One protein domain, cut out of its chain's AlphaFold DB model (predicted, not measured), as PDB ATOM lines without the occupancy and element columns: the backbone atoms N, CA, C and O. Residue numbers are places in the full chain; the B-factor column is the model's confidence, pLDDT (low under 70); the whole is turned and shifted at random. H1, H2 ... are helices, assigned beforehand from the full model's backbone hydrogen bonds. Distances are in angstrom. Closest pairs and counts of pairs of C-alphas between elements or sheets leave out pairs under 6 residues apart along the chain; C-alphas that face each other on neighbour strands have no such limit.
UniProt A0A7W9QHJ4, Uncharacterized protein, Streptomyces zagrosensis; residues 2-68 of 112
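AT A GLANCE: This is residues 2 to 68 of the 112 residues of an uncharacterized protein of Streptomyces zagrosensis (UniProt A0A7W9QHJ4). The longest helix, H5, crosses one side of H1, and H1 lies in the middle of a flat loop of chain formed by H2, H3, H4 and H5. H2 packs across H1 on the side away from H5, H3 follows near the first end of H1, and H4 continues the loop toward H5 without reaching H1. The printed part has 67 residues with five named helices, H1 to H5 in chain order, and no named strand; the class is all helix. The whole is compact, with a radius of gyration of the C-alphas of 12.3 A, and only just flat, spanning 38 by 28 by 15 A.

HOW THE PARTS SIT: H5, residues 50 to 66, touches H1, residues 2 to 14, at a steep tilt of 48 degrees, the same way; their closest C-alphas, of Ala 61 and Ala 13, are 5.3 A apart. H1 is the hub, touching three helices. With residues 7 to 11 alone it touches H2, residues 18 to 24, about perpendicular at 86 degrees, the closest C-alphas being those of Gln 11 and Ala 21, 5.2 A apart. With residues 3 to 4 alone it only just touches H3, residues 29 to 36, with 3 pairs of C-alphas within 8 A, the closest those of Ala 4 and Leu 35 at 5.7 A. H4, residues 38 to 44, is close to H3 but not clearly touching, Leu 34 and Thr 40 having the closest C-alphas at 7.2 A; H4 and H5 are only just apart, at 8.4 A. Every O i to N i+4 pair is within hydrogen-bond range in H1, H2, H4 and H5, and 3 of 4 in H3.

IN THESE COORDINATES: H5 is 24.3 A long and ends at C-alpha 66, (203.686, 164.428, 214.193). H1 begins at C-alpha 2, (216.781, 162.082, 196.030), and is 18.1 A long.

THE WHOLE: The C-alphas of Glu 39 and Arg 68 are farthest apart, 38.3 A. The printed part has no cut, and its four links are tight. Mean pLDDT of the printed part is 72.4; it is under 70 at residues 2, 29 to 48, 50 and 67 to 68.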
ATOM      1  N   ARG A   2     216.987 162.775 194.734       66.88
ATOM      2  CA  ARG A   2     216.781 162.082 196.030       66.88
ATOM      3  C   ARG A   2     217.585 162.661 197.205       66.88
ATOM      4  O   ARG A   2     217.015 162.902 198.260       66.88
ATOM      5  N   ARG A   3     218.875 162.956 197.003       71.19
ATOM      6  CA  ARG A   3     219.733 163.566 198.039       71.19
ATOM      7  C   ARG A   3     219.255 164.965 198.447       71.19
ATOM      8  O   ARG A   3     219.122 165.225 199.629       71.19
ATOM      9  N   ALA A   4     218.909 165.826 197.487       72.88
ATOM     10  CA  ALA A   4     218.417 167.177 197.778       72.88
ATOM     11  C   ALA A   4     217.067 167.175 198.520       72.88
ATOM     12  O   ALA A   4     216.880 167.977 199.433       72.88
ATOM     13  N   ALA A   5     216.154 166.267 198.156       76.06
ATOM     14  CA  ALA A   5     214.884 166.081 198.855       76.06
ATOM     15  C   ALA A   5     215.100 165.580 200.293       76.06
ATOM     16  O   ALA A   5     214.497 166.114 201.215       76.06
ATOM     17  N   ALA A   6     216.014 164.623 200.498       80.31
ATOM     18  CA  ALA A   6     216.373 164.141 201.832       80.31
ATOM     19  C   ALA A   6     216.959 165.256 202.715       80.31
ATOM     20  O   ALA A   6     216.524 165.413 203.851       80.31
ATOM     21  N   VAL A   7     217.873 166.081 202.185       82.62
ATOM     22  CA  VAL A   7     218.418 167.244 202.913       82.62
ATOM     23  C   VAL A   7     217.302 168.219 203.291       82.62
ATOM     24  O   VAL A   7     217.246 168.680 204.426       82.62
ATOM     25  N   ARG A   8     216.373 168.507 202.370       80.44
ATOM     26  CA  ARG A   8     215.258 169.429 202.630       80.44
ATOM     27  C   ARG A   8     214.289 168.894 203.687       80.44
ATOM     28  O   ARG A   8     213.833 169.666 204.523       80.44
ATOM     29  N   LEU A   9     214.021 167.589 203.681       82.25
ATOM     30  CA  LEU A   9     213.216 166.927 204.711       82.25
ATOM     31  C   LEU A   9     213.888 167.007 206.082       82.25
ATOM     32  O   LEU A   9     213.229 167.369 207.049       82.25
ATOM     33  N   VAL A  10     215.196 166.737 206.162       82.12
ATOM     34  CA  VAL A  10     215.961 166.883 207.411       82.12
ATOM     35  C   VAL A  10     215.932 168.330 207.892       82.12
ATOM     36  O   VAL A  10     215.641 168.567 209.060       82.12
ATOM     37  N   GLN A  11     216.159 169.293 206.995       84.38
ATOM     38  CA  GLN A  11     216.110 170.715 207.324       84.38
ATOM     39  C   GLN A  11     214.753 171.114 207.920       84.38
ATOM     40  O   GLN A  11     214.701 171.861 208.892       84.38
ATOM     41  N   TRP A  12     213.649 170.640 207.343       82.12
ATOM     42  CA  TRP A  12     212.307 170.995 207.806       82.12
ATOM     43  C   TRP A  12     211.856 170.231 209.049       82.12
ATOM     44  O   TRP A  12     211.124 170.800 209.851       82.12
ATOM     45  N   ALA A  13     212.296 168.988 209.235       78.94
ATOM     46  CA  ALA A  13     211.953 168.198 210.416       78.94
ATOM     47  C   ALA A  13     212.791 168.587 211.648       78.94
ATOM     48  O   ALA A  13     212.268 168.674 212.753       78.94
ATOM     49  N   LYS A  14     214.094 168.839 211.471       75.81
ATOM     50  CA  LYS A  14     215.033 169.123 212.571       75.81
ATOM     51  C   LYS A  14     215.250 170.620 212.817       75.81
ATOM     52  O   LYS A  14     215.657 171.004 213.911       75.81
ATOM     53  N   GLY A  15     214.978 171.462 211.819       76.12
ATOM     54  CA  GLY A  15     215.416 172.857 211.810       76.12
ATOM     55  C   GLY A  15     216.905 172.996 211.466       76.12
ATOM     56  O   GLY A  15     217.636 172.008 211.379       76.12
ATOM     57  N   GLY A  16     217.354 174.235 211.249       82.12
ATOM     58  CA  GLY A  16     218.748 174.561 210.917       82.12
ATOM     59  C   GLY A  16     218.974 174.976 209.461       82.12
ATOM     60  O   GLY A  16     218.033 175.182 208.677       82.12
ATOM     61  N   THR A  17     220.244 175.152 209.100       83.88
ATOM     62  CA  THR A  17     220.622 175.534 207.738       83.88
ATOM     63  C   THR A  17     220.584 174.326 206.797       83.88
ATOM     64  O   THR A  17     220.504 173.170 207.213       83.88
ATOM     65  N   TYR A  18     220.587 174.585 205.487       81.25
ATOM     66  CA  TYR A  18     220.646 173.507 204.495       81.25
ATOM     67  C   TYR A  18     221.967 172.729 204.586       81.25
ATOM     68  O   TYR A  18     221.976 171.519 204.362       81.25
ATOM     69  N   ASP A  19     223.054 173.416 204.939       79.31
ATOM     70  CA  ASP A  19     224.376 172.811 205.072       79.31
ATOM     71  C   ASP A  19     224.461 171.938 206.329       79.31
ATOM     72  O   ASP A  19     224.908 170.801 206.212       79.31
ATOM     73  N   ASP A  20     223.890 172.360 207.466       81.69
ATOM     74  CA  ASP A  20     223.796 171.509 208.670       81.69
ATOM     75  C   ASP A  20     223.022 170.210 208.385       81.69
ATOM     76  O   ASP A  20     223.386 169.117 208.822       81.69
ATOM     77  N   ALA A  21     221.927 170.317 207.623       84.31
ATOM     78  CA  ALA A  21     221.117 169.168 207.232       84.31
ATOM     79  C   ALA A  21     221.855 168.235 206.258       84.31
ATOM     80  O   ALA A  21     221.634 167.021 206.262       84.31
ATOM     81  N   ALA A  22     222.727 168.785 205.415       82.81
ATOM     82  CA  ALA A  22     223.546 168.006 204.504       82.81
ATOM     83  C   ALA A  22     224.723 167.330 205.214       82.81
ATOM     84  O   ALA A  22     224.959 166.142 204.984       82.81
ATOM     85  N   GLU A  23     225.392 168.036 206.123       84.06
ATOM     86  CA  GLU A  23     226.430 167.490 206.995       84.06
ATOM     87  C   GLU A  23     225.873 166.351 207.853       84.06
ATOM     88  O   GLU A  23     226.465 165.274 207.922       84.06
ATOM     89  N   PHE A  24     224.670 166.526 208.408       80.31
ATOM     90  CA  PHE A  24     223.963 165.475 209.138       80.31
ATOM     91  C   PHE A  24     223.762 164.194 208.307       80.31
ATOM     92  O   PHE A  24     223.808 163.082 208.837       80.31
ATOM     93  N   LEU A  25     223.566 164.331 206.994       82.12
ATOM     94  CA  LEU A  25     223.452 163.209 206.059       82.12
ATOM     95  C   LEU A  25     224.811 162.702 205.543       82.12
ATOM     96  O   LEU A  25     224.841 161.769 204.738       82.12
ATOM     97  N   GLY A  26     225.927 163.278 205.998       82.25
ATOM     98  CA  GLY A  26     227.278 162.952 205.541       82.25
ATOM     99  C   GLY A  26     227.569 163.425 204.116       82.25
ATOM    100  O   GLY A  26     228.380 162.821 203.417       82.25
ATOM    101  N   ILE A  27     226.872 164.462 203.643       79.75
ATOM    102  CA  ILE A  27     227.079 165.047 202.317       79.75
ATOM    103  C   ILE A  27     228.086 166.190 202.450       79.75
ATOM    104  O   ILE A  27     227.835 167.166 203.149       79.75
ATOM    105  N   ALA A  28     229.223 166.075 201.760       74.62
ATOM    106  CA  ALA A  28     230.282 167.081 201.811       74.62
ATOM    107  C   ALA A  28     229.823 168.451 201.252       74.62
ATOM    108  O   ALA A  28     229.067 168.469 200.275       74.62
ATOM    109  N   PRO A  29     230.347 169.587 201.757       64.19
ATOM    110  CA  PRO A  29     229.931 170.942 201.354       64.19
ATOM    111  C   PRO A  29     230.052 171.208 199.843       64.19
ATOM    112  O   PRO A  29     229.186 171.799 199.210       64.19
ATOM    113  N   VAL A  30     231.092 170.678 199.195       61.84
ATOM    114  CA  VAL A  30     231.264 170.809 197.734       61.84
ATOM    115  C   VAL A  30     230.099 170.162 196.969       61.84
ATOM    116  O   VAL A  30     229.674 170.649 195.922       61.84
ATOM    117  N   GLN A  31     229.526 169.087 197.513       61.94
ATOM    118  CA  GLN A  31     228.353 168.427 196.945       61.94
ATOM    119  C   GLN A  31     227.054 169.165 197.296       61.94
ATOM    120  O   GLN A  31     226.101 169.083 196.521       61.94
ATOM    121  N   THR A  32     226.994 169.919 198.401       60.75
ATOM    122  CA  THR A  32     225.806 170.718 198.747       60.75
ATOM    123  C   THR A  32     225.602 171.859 197.764       60.75
ATOM    124  O   THR A  32     224.473 172.054 197.317       60.75
ATOM    125  N   HIS A  33     226.669 172.519 197.305       63.28
ATOM    126  CA  HIS A  33     226.597 173.534 196.245       63.28
ATOM    127  C   HIS A  33     226.022 172.993 194.924       63.28
ATOM    128  O   HIS A  33     225.219 173.657 194.271       63.28
ATOM    129  N   LEU A  34     226.342 171.748 194.558       61.31
ATOM    130  CA  LEU A  34     225.776 171.090 193.372       61.31
ATOM    131  C   LEU A  34     224.287 170.735 193.546       61.31
ATOM    132  O   LEU A  34     223.522 170.728 192.577       61.31
ATOM    133  N   LEU A  35     223.858 170.462 194.783       60.31
ATOM    134  CA  LEU A  35     222.461 170.193 195.144       60.31
ATOM    135  C   LEU A  35     221.630 171.480 195.314       60.31
ATOM    136  O   LEU A  35     220.410 171.465 195.118       60.31
ATOM    137  N   THR A  36     222.268 172.595 195.679       60.84
ATOM    138  CA  THR A  36     221.637 173.914 195.821       60.84
ATOM    139  C   THR A  36     221.668 174.748 194.547       60.84
ATOM    140  O   THR A  36     220.871 175.683 194.442       60.84
ATOM    141  N   GLY A  37     222.502 174.367 193.573       58.28
ATOM    142  CA  GLY A  37     222.586 174.961 192.245       58.28
ATOM    143  C   GLY A  37     221.208 175.267 191.663       58.28
ATOM    144  O   GLY A  37     220.362 174.395 191.455       58.28
ATOM    145  N   ARG A  38     220.957 176.554 191.416       52.81
ATOM    146  CA  ARG A  38     219.670 177.064 190.919       52.81
ATOM    147  C   ARG A  38     219.281 176.408 189.584       52.81
ATOM    148  O   ARG A  38     218.098 176.204 189.322       52.81
ATOM    149  N   GLU A  39     220.284 176.026 188.794       50.75
ATOM    150  CA  GLU A  39     220.159 175.349 187.500       50.75
ATOM    151  C   GLU A  39     219.833 173.854 187.632       50.75
ATOM    152  O   GLU A  39     218.949 173.369 186.928       50.75
ATOM    153  N   THR A  40     220.444 173.135 188.584       53.56
ATOM    154  CA  THR A  40     220.171 171.706 188.834       53.56
ATOM    155  C   THR A  40     218.821 171.475 189.501       53.56
ATOM    156  O   THR A  40     218.184 170.450 189.257       53.56
ATOM    157  N   ARG A  41     218.326 172.434 190.298       54.78
ATOM    158  CA  ARG A  41     216.924 172.422 190.740       54.78
ATOM    159  C   ARG A  41     216.003 172.582 189.530       54.78
ATOM    160  O   ARG A  41     215.180 171.714 189.272       54.78
ATOM    161  N   ARG A  42     216.154 173.653 188.748       53.12
ATOM    162  CA  ARG A  42     215.206 173.997 187.672       53.12
ATOM    163  C   ARG A  42     215.126 172.931 186.558       53.12
ATOM    164  O   ARG A  42     214.037 172.695 186.039       53.12
ATOM    165  N   SER A  43     216.230 172.249 186.241       51.38
ATOM    166  CA  SER A  43     216.266 171.160 185.245       51.38
ATOM    167  C   SER A  43     215.758 169.809 185.761       51.38
ATOM    168  O   SER A  43     215.352 168.956 184.977       51.38
ATOM    169  N   ALA A  44     215.749 169.592 187.078       55.31
ATOM    170  CA  ALA A  44     215.227 168.358 187.660       55.31
ATOM    171  C   ALA A  44     213.717 168.436 187.958       55.31
ATOM    172  O   ALA A  44     213.041 167.408 187.989       55.31
ATOM    173  N   TRP A  45     213.180 169.650 188.129       58.56
ATOM    174  CA  TRP A  45     211.755 169.926 188.359       58.56
ATOM    175  C   TRP A  45     210.945 170.136 187.072       58.56
ATOM    176  O   TRP A  45     209.765 170.431 187.137       58.56
ATOM    177  N   THR A  46     211.523 169.976 185.883       56.62
ATOM    178  CA  THR A  46     210.883 170.399 184.620       56.62
ATOM    179  C   THR A  46     209.613 169.612 184.258       56.62
ATOM    180  O   THR A  46     208.862 170.029 183.383       56.62
ATOM    181  N   ARG A  47     209.341 168.490 184.941       62.12
ATOM    182  CA  ARG A  47     208.127 167.670 184.771       62.12
ATOM    183  C   ARG A  47     207.037 167.898 185.825       62.12
ATOM    184  O   ARG A  47     205.935 167.395 185.637       62.12
ATOM    185  N   CYS A  48     207.316 168.620 186.911       63.56
ATOM    186  CA  CYS A  48     206.368 168.830 188.009       63.56
ATOM    187  C   CYS A  48     206.380 170.294 188.448       63.56
ATOM    188  O   CYS A  48     207.433 170.923 188.489       63.56
ATOM    189  N   ASN A  49     205.225 170.835 188.833       73.19
ATOM    190  CA  ASN A  49     205.182 172.170 189.411       73.19
ATOM    191  C   ASN A  49     206.049 172.189 190.692       73.19
ATOM    192  O   ASN A  49     205.803 171.392 191.601       73.19
ATOM    193  N   PRO A  50     207.074 173.055 190.785       69.19
ATOM    194  CA  PRO A  50     207.972 173.095 191.939       69.19
ATOM    195  C   PRO A  50     207.232 173.355 193.259       69.19
ATOM    196  O   PRO A  50     207.655 172.856 194.300       69.19
ATOM    197  N   LEU A  51     206.104 174.072 193.213       75.19
ATOM    198  CA  LEU A  51     205.255 174.317 194.380       75.19
ATOM    199  C   LEU A  51     204.618 173.033 194.921       75.19
ATOM    200  O   LEU A  51     204.575 172.841 196.134       75.19
ATOM    201  N   ASP A  52     204.168 172.136 194.043       77.94
ATOM    202  CA  ASP A  52     203.508 170.892 194.451       77.94
ATOM    203  C   ASP A  52     204.487 169.965 195.163       77.94
ATOM    204  O   ASP A  52     204.135 169.306 196.143       77.94
ATOM    205  N   VAL A  53     205.747 169.956 194.721       72.75
ATOM    206  CA  VAL A  53     206.762 169.137 195.377       72.75
ATOM    207  C   VAL A  53     207.205 169.738 196.703       72.75
ATOM    208  O   VAL A  53     207.338 169.001 197.678       72.75
ATOM    209  N   ASP A  54     207.375 171.056 196.787       77.50
ATOM    210  CA  ASP A  54     207.656 171.706 198.068       77.50
ATOM    211  C   ASP A  54     206.518 171.468 199.077       77.50
ATOM    212  O   ASP A  54     206.786 171.181 200.246       77.50
ATOM    213  N   ASN A  55     205.260 171.504 198.629       81.88
ATOM    214  CA  ASN A  55     204.097 171.190 199.458       81.88
ATOM    215  C   ASN A  55     204.091 169.722 199.908       81.88
ATOM    216  O   ASN A  55     203.906 169.451 201.095       81.88
ATOM    217  N   ALA A  56     204.354 168.778 199.000       83.44
ATOM    218  CA  ALA A  56     204.431 167.354 199.326       83.44
ATOM    219  C   ALA A  56     205.568 167.049 200.316       83.44
ATOM    220  O   ALA A  56     205.377 166.316 201.286       83.44
ATOM    221  N   LEU A  57     206.743 167.653 200.121       81.75
ATOM    222  CA  LEU A  57     207.875 167.517 201.038       81.75
ATOM    223  C   LEU A  57     207.564 168.120 202.412       81.75
ATOM    224  O   LEU A  57     207.972 167.567 203.430       81.75
ATOM    225  N   ARG A  58     206.818 169.230 202.464       81.69
ATOM    226  CA  ARG A  58     206.419 169.853 203.729       81.69
ATOM    227  C   ARG A  58     205.407 168.989 204.470       81.69
ATOM    228  O   ARG A  58     205.548 168.811 205.672       81.69
ATOM    229  N   ALA A  59     204.437 168.417 203.758       84.81
ATOM    230  CA  ALA A  59     203.480 167.475 204.329       84.81
ATOM    231  C   ALA A  59     204.187 166.246 204.924       84.81
ATOM    232  O   ALA A  59     203.909 165.878 206.063       84.81
ATOM    233  N   LEU A  60     205.162 165.677 204.206       81.69
ATOM    234  CA  LEU A  60     205.980 164.564 204.697       81.69
ATOM    235  C   LEU A  60     206.805 164.942 205.935       81.69
ATOM    236  O   LEU A  60     206.852 164.176 206.892       81.69
ATOM    237  N   ALA A  61     207.441 166.117 205.943       81.81
ATOM    238  CA  ALA A  61     208.186 166.594 207.110       81.81
ATOM    239  C   ALA A  61     207.272 166.765 208.335       81.81
ATOM    240  O   ALA A  61     207.623 166.331 209.432       81.81
ATOM    241  N   SER A  62     206.074 167.324 208.143       80.38
ATOM    242  CA  SER A  62     205.070 167.449 209.201       80.38
ATOM    243  C   SER A  62     204.584 166.092 209.710       80.38
ATOM    244  O   SER A  62     204.440 165.923 210.916       80.38
ATOM    245  N   GLU A  63     204.360 165.109 208.830       81.69
ATOM    246  CA  GLU A  63     203.977 163.751 209.241       81.69
ATOM    247  C   GLU A  63     205.075 163.101 210.094       81.69
ATOM    248  O   GLU A  63     204.786 162.527 211.145       81.69
ATOM    249  N   LEU A  64     206.338 163.233 209.677       75.19
ATOM    250  CA  LEU A  64     207.486 162.725 210.430       75.19
ATOM    251  C   LEU A  64     207.576 163.361 211.822       75.19
ATOM    252  O   LEU A  64     207.841 162.649 212.789       75.19
ATOM    253  N   GLN A  65     207.297 164.661 211.932       73.88
ATOM    254  CA  GLN A  65     207.289 165.381 213.205       73.88
ATOM    255  C   GLN A  65     206.086 165.017 214.092       73.88
ATOM    256  O   GLN A  65     206.192 165.014 215.317       73.88
ATOM    257  N   ALA A  66     204.933 164.717 213.487       75.38
ATOM    258  CA  ALA A  66     203.686 164.428 214.193       75.38
ATOM    259  C   ALA A  66     203.567 162.973 214.682       75.38
ATOM    260  O   ALA A  66     202.655 162.662 215.457       75.38
ATOM    261  N   ARG A  67     204.448 162.056 214.248       68.31
ATOM    262  CA  ARG A  67     204.404 160.648 214.676       68.31
ATOM    263  C   ARG A  67     204.596 160.526 216.193       68.31
ATOM    264  O   ARG A  67     205.661 160.779 216.737       68.31
ATOM    265  N   ARG A  68     203.529 160.065 216.856       56.50
ATOM    266  CA  ARG A  68     203.349 159.926 218.316       56.50
ATOM    267  C   ARG A  68     203.879 158.620 218.934       56.50
ATOM    268  O   ARG A  68     203.546 158.309 220.072       56.50
TER     269      ARG A  68